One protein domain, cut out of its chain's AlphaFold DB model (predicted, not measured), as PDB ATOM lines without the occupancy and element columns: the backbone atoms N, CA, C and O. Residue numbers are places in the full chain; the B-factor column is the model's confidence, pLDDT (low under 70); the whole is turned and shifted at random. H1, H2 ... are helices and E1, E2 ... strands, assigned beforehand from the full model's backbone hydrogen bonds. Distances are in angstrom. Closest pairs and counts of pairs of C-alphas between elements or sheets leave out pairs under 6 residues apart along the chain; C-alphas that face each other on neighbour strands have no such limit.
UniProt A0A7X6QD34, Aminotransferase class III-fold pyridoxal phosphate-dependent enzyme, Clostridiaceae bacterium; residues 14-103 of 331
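AT A GLANCE: This is residues 14 to 103 of the 331 residues of the protein "Aminotransferase class III-fold pyridoxal phosphate-dependent enzyme" of Clostridiaceae bacterium (UniProt A0A7X6QD34). Look for a small body and a long arm: the body holds the three-strand sheet E1, E2, E3, the helix H3, the rest of H2 and the long loop of residues 58 to 78, while residues 14 to 38 stick out, with H1 at the far end. H2 and H3 make an L, with its corner at the tight link between them. The 90 printed residues hold three named helices and then three named strands, H1 H2 H3 E1 E2 E3, in the mixed class; the sheet, in the order E1 - E2 - E3, is antiparallel. The whole is loose, with a radius of gyration of the C-alphas of 16.7 A and spans of 44 by 33 by 27 A.

HOW THE PARTS SIT: Begin at the sheet, a meander, each strand the antiparallel neighbour of the one before: E1, residues 79 to 83, E2, residues 86 to 89, and E3, residues 94 to 96. In the hairpin E1 and E2, at 161 degrees, N 88 and O 81 are 2.8 A apart, within hydrogen-bond range; in the hairpin E2 and E3, at 143 degrees, so are N 95 and O 87, 2.8 A. H3, residues 48 to 57, is only just not on the sheet, with 4 pairs of C-alphas within 10 A; its closest C-alphas to E2 are Ala 50 and Asp 89, 7.4 A. H2, residues 33 to 46, is close to H3 but not clearly touching, about perpendicular at 80 degrees, the closest C-alphas being Asp 44 and Lys 51, 8.0 A. H1, residues 14 to 25, is apart from H2. In H1, H2 and H3 every O i to N i+4 pair is within hydrogen-bond range.

IN THESE COORDINATES: Find C-alpha 79 at (152.494, 148.907, 82.632), where E1 begins its 11.3 A; E2 spans 10.2 A, and E3 7.1 A to C-alpha 96 at (155.196, 140.426, 91.104). H3 spans 14.3 A and H2 19.9 A; H1 runs 16.6 A from C-alpha 14 at (160.104, 145.935, 121.754).

THE WHOLE: The C-alphas farthest apart are those of Gln 14 and Glu 56, 47.9 A. The printed part has no cut, and the link H3 to E1 is long, 21 residues. Look for low confidence at residues 68 to 70, under 70 in pLDDT.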
ATOM      1  N   GLN A  14     158.834 145.613 121.095       95.94
ATOM      2  CA  GLN A  14     160.104 145.935 121.754       95.94
ATOM      3  C   GLN A  14     161.290 145.466 120.915       95.94
ATOM      4  O   GLN A  14     162.244 146.218 120.716       95.94
ATOM      5  N   ASN A  15     161.217 144.247 120.372       96.94
ATOM      6  CA  ASN A  15     162.258 143.738 119.488       96.94
ATOM      7  C   ASN A  15     162.384 144.576 118.209       96.94
ATOM      8  O   ASN A  15     163.497 144.898 117.794       96.94
ATOM      9  N   ILE A  16     161.258 144.938 117.590       97.12
ATOM     10  CA  ILE A  16     161.244 145.739 116.360       97.12
ATOM     11  C   ILE A  16     161.799 147.136 116.621       97.12
ATOM     12  O   ILE A  16     162.676 147.565 115.876       97.12
ATOM     13  N   ALA A  17     161.356 147.805 117.688       95.12
ATOM     14  CA  ALA A  17     161.853 149.123 118.066       95.12
ATOM     15  C   ALA A  17     163.369 149.094 118.304       95.12
ATOM     16  O   ALA A  17     164.097 149.841 117.662       95.12
ATOM     17  N   ALA A  18     163.871 148.133 119.088       94.94
ATOM     18  CA  ALA A  18     165.307 147.994 119.331       94.94
ATOM     19  C   ALA A  18     166.118 147.748 118.041       94.94
ATOM     20  O   ALA A  18     167.259 148.200 117.910       94.94
ATOM     21  N   ARG A  19     165.548 147.026 117.066       96.06
ATOM     22  CA  ARG A  19     166.173 146.815 115.750       96.06
ATOM     23  C   ARG A  19     166.122 148.066 114.874       96.06
ATOM     24  O   ARG A  19     167.094 148.313 114.166       96.06
ATOM     25  N   MET A  20     165.032 148.833 114.915       95.69
ATOM     26  CA  MET A  20     164.904 150.114 114.212       95.69
ATOM     27  C   MET A  20     165.873 151.153 114.778       95.69
ATOM     28  O   MET A  20     166.597 151.773 114.007       95.69
ATOM     29  N   ASP A  21     165.976 151.260 116.103       94.50
ATOM     30  CA  ASP A  21     166.935 152.143 116.773       94.50
ATOM     31  C   ASP A  21     168.363 151.804 116.357       94.50
ATOM     32  O   ASP A  21     169.151 152.688 116.021       94.50
ATOM     33  N   ARG A  22     168.704 150.510 116.303       94.81
ATOM     34  CA  ARG A  22     170.001 150.086 115.772       94.81
ATOM     35  C   ARG A  22     170.167 150.492 114.311       94.81
ATOM     36  O   ARG A  22     171.208 151.027 113.971       94.81
ATOM     37  N   LEU A  23     169.172 150.250 113.458       95.44
ATOM     38  CA  LEU A  23     169.250 150.564 112.029       95.44
ATOM     39  C   LEU A  23     169.467 152.063 111.765       95.44
ATOM     40  O   LEU A  23     170.202 152.405 110.847       95.44
ATOM     41  N   ILE A  24     168.849 152.935 112.566       95.06
ATOM     42  CA  ILE A  24     168.979 154.396 112.453       95.06
ATOM     43  C   ILE A  24     170.370 154.875 112.895       95.06
ATOM     44  O   ILE A  24     170.900 155.820 112.318       95.06
ATOM     45  N   ASN A  25     170.951 154.242 113.918       93.88
ATOM     46  CA  ASN A  25     172.220 154.671 114.517       93.88
ATOM     47  C   ASN A  25     173.459 153.955 113.950       93.88
ATOM     48  O   ASN A  25     174.586 154.361 114.230       93.88
ATOM     49  N   ASP A  26     173.270 152.875 113.199       94.38
ATOM     50  CA  ASP A  26     174.345 152.133 112.544       94.38
ATOM     51  C   ASP A  26     174.657 152.724 111.158       94.38
ATOM     52  O   ASP A  26     173.931 153.558 110.613       94.38
ATOM     53  N   LYS A  27     175.767 152.290 110.559       92.75
ATOM     54  CA  LYS A  27     176.114 152.681 109.190       92.75
ATOM     55  C   LYS A  27     175.066 152.177 108.194       92.75
ATOM     56  O   LYS A  27     174.469 151.116 108.371       92.75
ATOM     57  N   LEU A  28     174.911 152.890 107.082       94.38
ATOM     58  CA  LEU A  28     174.111 152.401 105.963       94.38
ATOM     59  C   LEU A  28     174.759 151.154 105.345       94.38
ATOM     60  O   LEU A  28     175.983 151.067 105.207       94.38
ATOM     61  N   TYR A  29     173.921 150.208 104.933       91.00
ATOM     62  CA  TYR A  29     174.327 148.967 104.277       91.00
ATOM     63  C   TYR A  29     173.910 149.014 102.799       91.00
ATOM     64  O   TYR A  29     172.843 148.504 102.453       91.00
ATOM     65  N   PRO A  30     174.694 149.664 101.917       94.50
ATOM     66  CA  PRO A  30     174.319 149.809 100.517       94.50
ATOM     67  C   PRO A  30     174.427 148.485  99.757       94.50
ATOM     68  O   PRO A  30     175.191 147.581 100.112       94.50
ATOM     69  N   ILE A  31     173.701 148.405  98.643       95.56
ATOM     70  CA  ILE A  31     173.928 147.374  97.628       95.56
ATOM     71  C   ILE A  31     175.348 147.558  97.074       95.56
ATOM     72  O   ILE A  31     175.784 148.683  96.834       95.56
ATOM     73  N   LYS A  32     176.073 146.452  96.863       97.56
ATOM     74  CA  LYS A  32     177.420 146.485  96.265       97.56
ATOM     75  C   LYS A  32     177.393 147.218  94.924       97.56
ATOM     76  O   LYS A  32     176.521 146.936  94.100       97.56
ATOM     77  N   THR A  33     178.368 148.091  94.687       97.00
ATOM     78  CA  THR A  33     178.441 148.952  93.496       97.00
ATOM     79  C   THR A  33     178.304 148.167  92.195       97.00
ATOM     80  O   THR A  33     177.512 148.534  91.332       97.00
ATOM     81  N   GLU A  34     178.988 147.029  92.074       96.88
ATOM     82  CA  GLU A  34     178.962 146.201  90.865       96.88
ATOM     83  C   GLU A  34     177.597 145.534  90.659       96.88
ATOM     84  O   GLU A  34     177.193 145.270  89.531       96.88
ATOM     85  N   ALA A  35     176.882 145.224  91.745       97.56
ATOM     86  CA  ALA A  35     175.525 144.696  91.661       97.56
ATOM     87  C   ALA A  35     174.533 145.787  91.259       97.56
ATOM     88  O   ALA A  35     173.698 145.547  90.392       97.56
ATOM     89  N   MET A  36     174.668 146.985  91.833       96.81
ATOM     90  CA  MET A  36     173.818 148.117  91.480       96.81
ATOM     91  C   MET A  36     173.997 148.524  90.013       96.81
ATOM     92  O   MET A  36     173.001 148.753  89.335       96.81
ATOM     93  N   ALA A  37     175.232 148.519  89.496       96.38
ATOM     94  CA  ALA A  37     175.509 148.769  88.079       96.38
ATOM     95  C   ALA A  37     174.748 147.793  87.166       96.38
ATOM     96  O   ALA A  37     174.022 148.229  86.280       96.38
ATOM     97  N   ARG A  38     174.793 146.483  87.459       97.31
ATOM     98  CA  ARG A  38     174.017 145.481  86.701       97.31
ATOM     99  C   ARG A  38     172.506 145.717  86.762       97.31
ATOM    100  O   ARG A  38     171.809 145.429  85.795       97.31
ATOM    101  N   TYR A  39     171.985 146.197  87.892       96.06
ATOM    102  CA  TYR A  39     170.562 146.519  88.008       96.06
ATOM    103  C   TYR A  39     170.191 147.756  87.191       96.06
ATOM    104  O   TYR A  39     169.134 147.755  86.575       96.06
ATOM    105  N   MET A  40     171.048 148.778  87.132       95.69
ATOM    106  CA  MET A  40     170.825 149.934  86.255       95.69
ATOM    107  C   MET A  40     170.888 149.531  84.776       95.69
ATOM    108  O   MET A  40     169.980 149.874  84.020       95.69
ATOM    109  N   ASP A  41     171.864 148.699  84.395       96.38
ATOM    110  CA  ASP A  41     171.979 148.157  83.035       96.38
ATOM    111  C   ASP A  41     170.732 147.367  82.619       96.38
ATOM    112  O   ASP A  41     170.352 147.373  81.445       96.38
ATOM    113  N   TYR A  42     170.076 146.679  83.560       95.56
ATOM    114  CA  TYR A  42     168.817 145.996  83.280       95.56
ATOM    115  C   TYR A  42     167.746 146.982  82.798       95.56
ATOM    116  O   TYR A  42     167.145 146.726  81.755       95.56
ATOM    117  N   PHE A  43     167.546 148.110  83.488       94.31
ATOM    118  CA  PHE A  43     166.546 149.109  83.093       94.31
ATOM    119  C   PHE A  43     166.873 149.751  81.742       94.31
ATOM    120  O   PHE A  43     165.982 149.915  80.913       94.31
ATOM    121  N   ASP A  44     168.143 150.058  81.480       92.69
ATOM    122  CA  ASP A  44     168.549 150.662  80.207       92.69
ATOM    123  C   ASP A  44     168.389 149.710  79.011       92.69
ATOM    124  O   ASP A  44     168.117 150.152  77.892       92.69
ATOM    125  N   ASN A  45     168.534 148.402  79.229       95.12
ATOM    126  CA  ASN A  45     168.474 147.419  78.149       95.12
ATOM    127  C   ASN A  45     167.105 146.761  77.969       95.12
ATOM    128  O   ASN A  45     166.780 146.390  76.841       95.12
ATOM    129  N   ASN A  46     166.324 146.622  79.041       95.06
ATOM    130  CA  ASN A  46     165.085 145.840  79.044       95.06
ATOM    131  C   ASN A  46     163.827 146.692  79.245       95.06
ATOM    132  O   ASN A  46     162.746 146.165  79.040       95.06
ATOM    133  N   CYS A  47     163.940 147.976  79.608       95.44
ATOM    134  CA  CYS A  47     162.793 148.865  79.857       95.44
ATOM    135  C   CYS A  47     162.849 150.123  78.964       95.44
ATOM    136  O   CYS A  47     162.648 151.251  79.423       95.44
ATOM    137  N   LYS A  48     163.215 149.944  77.687       96.56
ATOM    138  CA  LYS A  48     163.508 151.043  76.751       96.56
ATOM    139  C   LYS A  48     162.257 151.828  76.385       96.56
ATOM    140  O   LYS A  48     162.279 153.055  76.442       96.56
ATOM    141  N   ARG A  49     161.163 151.133  76.063       96.00
ATOM    142  CA  ARG A  49     159.897 151.777  75.699       96.00
ATOM    143  C   ARG A  49     159.304 152.502  76.897       96.00
ATOM    144  O   ARG A  49     158.850 153.632  76.760       96.00
ATOM    145  N   ALA A  50     159.375 151.900  78.085       92.50
ATOM    146  CA  ALA A  50     158.981 152.581  79.315       92.50
ATOM    147  C   ALA A  50     159.772 153.889  79.522       92.50
ATOM    148  O   ALA A  50     159.185 154.919  79.852       92.50
ATOM    149  N   LYS A  51     161.088 153.884  79.264       94.25
ATOM    150  CA  LYS A  51     161.940 155.079  79.367       94.25
ATOM    151  C   LYS A  51     161.518 156.185  78.399       94.25
ATOM    152  O   LYS A  51     161.454 157.344  78.803       94.25
ATOM    153  N   GLU A  52     161.229 155.836  77.147       96.00
ATOM    154  CA  GLU A  52     160.762 156.774  76.117       96.00
ATOM    155  C   GLU A  52     159.435 157.431  76.517       96.00
ATOM    156  O   GLU A  52     159.358 158.660  76.561       96.00
ATOM    157  N   ILE A  53     158.446 156.622  76.918       93.81
ATOM    158  CA  ILE A  53     157.121 157.095  77.354       93.81
ATOM    159  C   ILE A  53     157.248 158.079  78.520       93.81
ATOM    160  O   ILE A  53     156.623 159.136  78.517       93.81
ATOM    161  N   ILE A  54     158.067 157.765  79.526       92.31
ATOM    162  CA  ILE A  54     158.223 158.646  80.688       92.31
ATOM    163  C   ILE A  54     159.012 159.914  80.351       92.31
ATOM    164  O   ILE A  54     158.714 160.982  80.893       92.31
ATOM    165  N   SER A  55     160.006 159.829  79.466       93.62
ATOM    166  CA  SER A  55     160.724 161.012  78.982       93.62
ATOM    167  C   SER A  55     159.798 161.981  78.245       93.62
ATOM    168  O   SER A  55     159.925 163.190  78.432       93.62
ATOM    169  N   GLU A  56     158.856 161.467  77.458       95.06
ATOM    170  CA  GLU A  56     157.803 162.270  76.834       95.06
ATOM    171  C   GLU A  56     156.824 162.816  77.881       95.06
ATOM    172  O   GLU A  56     156.611 164.024  77.957       95.06
ATOM    173  N   ALA A  57     156.300 161.961  78.765       91.94
ATOM    174  CA  ALA A  57     155.330 162.356  79.785       91.94
ATOM    175  C   ALA A  57     155.841 163.494  80.681       91.94
ATOM    176  O   ALA A  57     155.066 164.363  81.075       91.94
ATOM    177  N   ARG A  58     157.150 163.542  80.972       92.44
ATOM    178  CA  ARG A  58     157.795 164.622  81.741       92.44
ATOM    179  C   ARG A  58     157.682 166.008  81.109       92.44
ATOM    180  O   ARG A  58     157.837 166.992  81.827       92.44
ATOM    181  N   GLN A  59     157.430 166.097  79.805       95.50
ATOM    182  CA  GLN A  59     157.222 167.376  79.121       95.50
ATOM    183  C   GLN A  59     155.874 168.006  79.485       95.50
ATOM    184  O   GLN A  59     155.732 169.225  79.427       95.50
ATOM    185  N   TYR A  60     154.903 167.184  79.892       92.50
ATOM    186  CA  TYR A  60     153.515 167.597  80.110       92.50
ATOM    187  C   TYR A  60     153.053 167.412  81.559       92.50
ATOM    188  O   TYR A  60     152.178 168.130  82.036       92.50
ATOM    189  N   ILE A  61     153.641 166.452  82.272       88.06
ATOM    190  CA  ILE A  61     153.269 166.056  83.628       88.06
ATOM    191  C   ILE A  61     154.501 166.233  84.524       88.06
ATOM    192  O   ILE A  61     155.539 165.625  84.244       88.06
ATOM    193  N   PRO A  62     154.427 167.011  85.621       84.38
ATOM    194  CA  PRO A  62     155.538 167.153  86.559       84.38
ATOM    195  C   PRO A  62     156.073 165.792  87.027       84.38
ATOM    196  O   PRO A  62     155.352 164.985  87.604       84.38
ATOM    197  N   GLY A  63     157.346 165.508  86.737       81.00
ATOM    198  CA  GLY A  63     157.981 164.223  87.064       81.00
ATOM    199  C   GLY A  63     157.618 163.046  86.143       81.00
ATOM    200  O   GLY A  63     158.266 162.003  86.232       81.00
ATOM    201  N   GLY A  64     156.672 163.225  85.214       85.75
ATOM    202  CA  GLY A  64     156.197 162.209  84.265       85.75
ATOM    203  C   GLY A  64     155.146 161.252  84.830       85.75
ATOM    204  O   GLY A  64     154.833 160.256  84.188       85.75
ATOM    205  N   VAL A  65     154.618 161.525  86.028       84.12
ATOM    206  CA  VAL A  65     153.641 160.679  86.729       84.12
ATOM    207  C   VAL A  65     152.595 161.535  87.437       84.12
ATOM    208  O   VAL A  65     152.900 162.613  87.934       84.12
ATOM    209  N   GLN A  66     151.357 161.046  87.513       78.56
ATOM    210  CA  GLN A  66     150.255 161.754  88.182       78.56
ATOM    211  C   GLN A  66     150.113 161.401  89.673       78.56
ATOM    212  O   GLN A  66     149.345 162.043  90.387       78.56
ATOM    213  N   HIS A  67     150.838 160.387  90.163       72.06
ATOM    214  CA  HIS A  67     150.763 159.945  91.554       72.06
ATOM    215  C   HIS A  67     152.098 159.379  92.066       72.06
ATOM    216  O   HIS A  67     152.781 158.646  91.355       72.06
ATOM    217  N   ASN A  68     152.451 159.668  93.327       59.84
ATOM    218  CA  ASN A  68     153.778 159.382  93.902       59.84
ATOM    219  C   ASN A  68     153.914 158.029  94.628       59.84
ATOM    220  O   ASN A  68     154.981 157.738  95.162       59.84
ATOM    221  N   LEU A  69     152.875 157.186  94.649       62.53
ATOM    222  CA  LEU A  69     152.980 155.827  95.215       62.53
ATOM    223  C   LEU A  69     153.746 154.839  94.313       62.53
ATOM    224  O   LEU A  69     153.991 153.709  94.726       62.53
ATOM    225  N   ALA A  70     154.105 155.230  93.090       65.31
ATOM    226  CA  ALA A  70     154.768 154.356  92.129       65.31
ATOM    227  C   ALA A  70     156.288 154.238  92.357       65.31
ATOM    228  O   ALA A  70     156.931 155.079  92.985       65.31
ATOM    229  N   PHE A  71     156.877 153.181  91.794       73.94
ATOM    230  CA  PHE A  71     158.323 153.060  91.620       73.94
ATOM    231  C   PHE A  71     158.827 154.188  90.712       73.94
ATOM    232  O   PHE A  71     158.334 154.326  89.599       73.94
ATOM    233  N   ASN A  72     159.798 154.984  91.173       80.56
ATOM    234  CA  ASN A  72     160.221 156.209  90.476       80.56
ATOM    235  C   ASN A  72     161.708 156.244  90.082       80.56
ATOM    236  O   ASN A  72     162.107 157.136  89.335       80.56
ATOM    237  N   TYR A  73     162.537 155.314  90.571       87.44
ATOM    238  CA  TYR A  73     163.985 155.316  90.335       87.44
ATOM    239  C   TYR A  73     164.456 153.978  89.751       87.44
ATOM    240  O   TYR A  73     164.281 152.972  90.429       87.44
ATOM    241  N   PRO A  74     165.119 153.937  88.580       88.19
ATOM    242  CA  PRO A  74     165.707 155.082  87.871       88.19
ATOM    243  C   PRO A  74     164.686 155.929  87.095       88.19
ATOM    244  O   PRO A  74     164.897 157.125  86.895       88.19
ATOM    245  N   PHE A  75     163.570 155.323  86.697       89.56
ATOM    246  CA  PHE A  75     162.391 155.981  86.145       89.56
ATOM    247  C   PHE A  75     161.154 155.087  86.370       89.56
ATOM    248  O   PHE A  75     161.310 153.878  86.562       89.56
ATOM    249  N   PRO A  76     159.938 155.661  86.376       89.38
ATOM    250  CA  PRO A  76     158.692 154.901  86.397       89.38
ATOM    251  C   PRO A  76     158.575 153.881  85.263       89.38
ATOM    252  O   PRO A  76     158.974 154.146  84.136       89.38
ATOM    253  N   LEU A  77     157.986 152.720  85.543       89.31
ATOM    254  CA  LEU A  77     157.661 151.740  84.507       89.31
ATOM    255  C   LEU A  77     156.274 152.027  83.926       89.31
ATOM    256  O   LEU A  77     155.343 152.340  84.668       89.31
ATOM    257  N   ALA A  78     156.128 151.874  82.611       90.31
ATOM    258  CA  ALA A  78     154.832 151.898  81.944       90.31
ATOM    259  C   ALA A  78     154.272 150.468  81.880       90.31
ATOM    260  O   ALA A  78     154.886 149.589  81.278       90.31
ATOM    261  N   ILE A  79     153.130 150.229  82.528       90.44
ATOM    262  CA  ILE A  79     152.494 148.907  82.632       90.44
ATOM    263  C   ILE A  79     151.399 148.767  81.574       90.44
ATOM    264  O   ILE A  79     150.510 149.609  81.511       90.44
ATOM    265  N   ASP A  80     151.456 147.700  80.776       89.19
ATOM    266  CA  ASP A  80     150.492 147.404  79.701       89.19
ATOM    267  C   ASP A  80     149.425 146.391  80.144       89.19
ATOM    268  O   ASP A  80     148.281 146.414  79.693       89.19
ATOM    269  N   LYS A  81     149.773 145.496  81.078       87.12
ATOM    270  CA  LYS A  81     148.847 144.471  81.575       87.12
ATOM    271  C   LYS A  81     149.051 144.180  83.059       87.12
ATOM    272  O   LYS A  81     150.171 144.148  83.558       87.12
ATOM    273  N   ALA A  82     147.958 143.869  83.750       83.75
ATOM    274  CA  ALA A  82     147.962 143.315  85.100       83.75
ATOM    275  C   ALA A  82     147.072 142.064  85.152       83.75
ATOM    276  O   ALA A  82     145.982 142.063  84.589       83.75
ATOM    277  N   GLU A  83     147.505 140.981  85.794       82.75
ATOM    278  CA  GLU A  83     146.699 139.760  85.928       82.75
ATOM    279  C   GLU A  83     147.096 138.971  87.176       82.75
ATOM    280  O   GLU A  83     148.260 138.608  87.364       82.75
ATOM    281  N   GLY A  84     146.116 138.704  88.040       84.00
ATOM    282  CA  GLY A  84     146.336 138.098  89.345       84.00
ATOM    283  C   GLY A  84     147.370 138.900  90.149       84.00
ATOM    284  O   GLY A  84     147.179 140.101  90.345       84.00
ATOM    285  N   PRO A  85     148.465 138.272  90.612       86.31
ATOM    286  CA  PRO A  85     149.526 138.938  91.362       86.31
ATOM    287  C   PRO A  85     150.653 139.488  90.467       86.31
ATOM    288  O   PRO A  85     151.768 139.672  90.955       86.31
ATOM    289  N   TYR A  86     150.430 139.667  89.160       88.44
ATOM    290  CA  TYR A  86     151.484 140.051  88.219       88.44
ATOM    291  C   TYR A  86     151.174 141.336  87.452       88.44
ATOM    292  O   TYR A  86     150.038 141.552  87.029       88.44
ATOM    293  N   LEU A  87     152.214 142.138  87.211       86.06
ATOM    294  CA  LEU A  87     152.220 143.244  86.247       86.06
ATOM    295  C   LEU A  87     153.124 142.891  85.068       86.06
ATOM    296  O   LEU A  87     154.101 142.158  85.232       86.06
ATOM    297  N   PHE A  88     152.815 143.442  83.903       91.00
ATOM    298  CA  PHE A  88     153.586 143.304  82.679       91.00
ATOM    299  C   PHE A  88     153.816 144.693  82.092       91.00
ATOM    300  O   PHE A  88     152.849 145.420  81.845       91.00
ATOM    301  N   ASP A  89     155.075 145.084  81.913       94.31
ATOM    302  CA  ASP A  89     155.391 146.375  81.304       94.31
ATOM    303  C   ASP A  89     155.233 146.360  79.777       94.31
ATOM    304  O   ASP A  89     155.061 145.315  79.147       94.31
ATOM    305  N   VAL A  90     155.296 147.548  79.181       94.69
ATOM    306  CA  VAL A  90     155.242 147.765  77.724       94.69
ATOM    307  C   VAL A  90     156.410 147.133  76.952       94.69
ATOM    308  O   VAL A  90     156.362 147.038  75.721       94.69
ATOM    309  N   ASP A  91     157.470 146.725  77.653       95.19
ATOM    310  CA  ASP A  91     158.637 146.032  77.111       95.19
ATOM    311  C   ASP A  91     158.503 144.493  77.242       95.19
ATOM    312  O   ASP A  91     159.345 143.747  76.743       95.19
ATOM    313  N   GLY A  92     157.415 143.997  77.848       92.75
ATOM    314  CA  GLY A  92     157.100 142.576  78.009       92.75
ATOM    315  C   GLY A  92     157.689 141.921  79.264       92.75
ATOM    316  O   GLY A  92     157.568 140.705  79.439       92.75
ATOM    317  N   ASN A  93     158.312 142.692  80.158       93.62
ATOM    318  CA  ASN A  93     158.828 142.192  81.427       93.62
ATOM    319  C   ASN A  93     157.686 141.919  82.404       93.62
ATOM    320  O   ASN A  93     156.726 142.680  82.483       93.62
ATOM    321  N   ARG A  94     157.816 140.856  83.205       93.81
ATOM    322  CA  ARG A  94     156.820 140.460  84.209       93.81
ATOM    323  C   ARG A  94     157.325 140.703  85.628       93.81
ATOM    324  O   ARG A  94     158.396 140.227  86.000       93.81
ATOM    325  N   TYR A  95     156.486 141.324  86.448       89.25
ATOM    326  CA  TYR A  95     156.755 141.669  87.842       89.25
ATOM    327  C   TYR A  95     155.741 141.013  88.774       89.25
ATOM    328  O   TYR A  95     154.612 140.735  88.374       89.25
ATOM    329  N   VAL A  96     156.134 140.777  90.028       88.38
ATOM    330  CA  VAL A  96     155.196 140.426  91.104       88.38
ATOM    331  C   VAL A  96     154.662 141.720  91.713       88.38
ATOM    332  O   VAL A  96     155.450 142.566  92.133       88.38
ATOM    333  N   ASP A  97     153.342 141.868  91.757       86.81
ATOM    334  CA  ASP A  97     152.674 143.075  92.232       86.81
ATOM    335  C   ASP A  97     152.470 143.060  93.750       86.81
ATOM    336  O   ASP A  97     151.470 142.553  94.257       86.81
ATOM    337  N   TYR A  98     153.420 143.637  94.480       85.00
ATOM    338  CA  TYR A  98     153.251 143.931  95.907       85.00
ATOM    339  C   TYR A  98     152.850 145.380  96.182       85.00
ATOM    340  O   TYR A  98     152.619 145.732  97.337       85.00
ATOM    341  N   LEU A  99     152.764 146.220  95.146       82.31
ATOM    342  CA  LEU A  99     152.269 147.584  95.292       82.31
ATOM    343  C   LEU A  99     150.739 147.586  95.357       82.31
ATOM    344  O   LEU A  99     150.166 148.345  96.134       82.31
ATOM    345  N   GLN A 100     150.090 146.724  94.565       77.00
ATOM    346  CA  GLN A 100     148.651 146.457  94.604       77.00
ATOM    347  C   GLN A 100     147.801 147.732  94.522       77.00
ATOM    348  O   GLN A 100     146.840 147.898  95.271       77.00
ATOM    349  N   ALA A 101     148.218 148.679  93.673       75.12
ATOM    350  CA  ALA A 101     147.634 150.020  93.546       75.12
ATOM    351  C   ALA A 101     147.505 150.800  94.879       75.12
ATOM    352  O   ALA A 101     146.609 151.626  95.038       75.12
ATOM    353  N   GLY A 102     148.379 150.536  95.855       76.81
ATOM    354  CA  GLY A 102     148.294 151.110  97.201       76.81
ATOM    355  C   GLY A 102     147.397 150.326  98.170       76.81
ATOM    356  O   GLY A 102     147.002 150.868  99.197       76.81
ATOM    357  N   GLY A 103     147.072 149.067  97.855       73.44
ATOM    358  CA  GLY A 103     146.272 148.160  98.683       73.44
ATOM    359  C   GLY A 103     144.859 147.764  98.202       73.44
ATOM    360  O   GLY A 103     144.381 146.740  98.693       73.44
TER     361      GLY A 103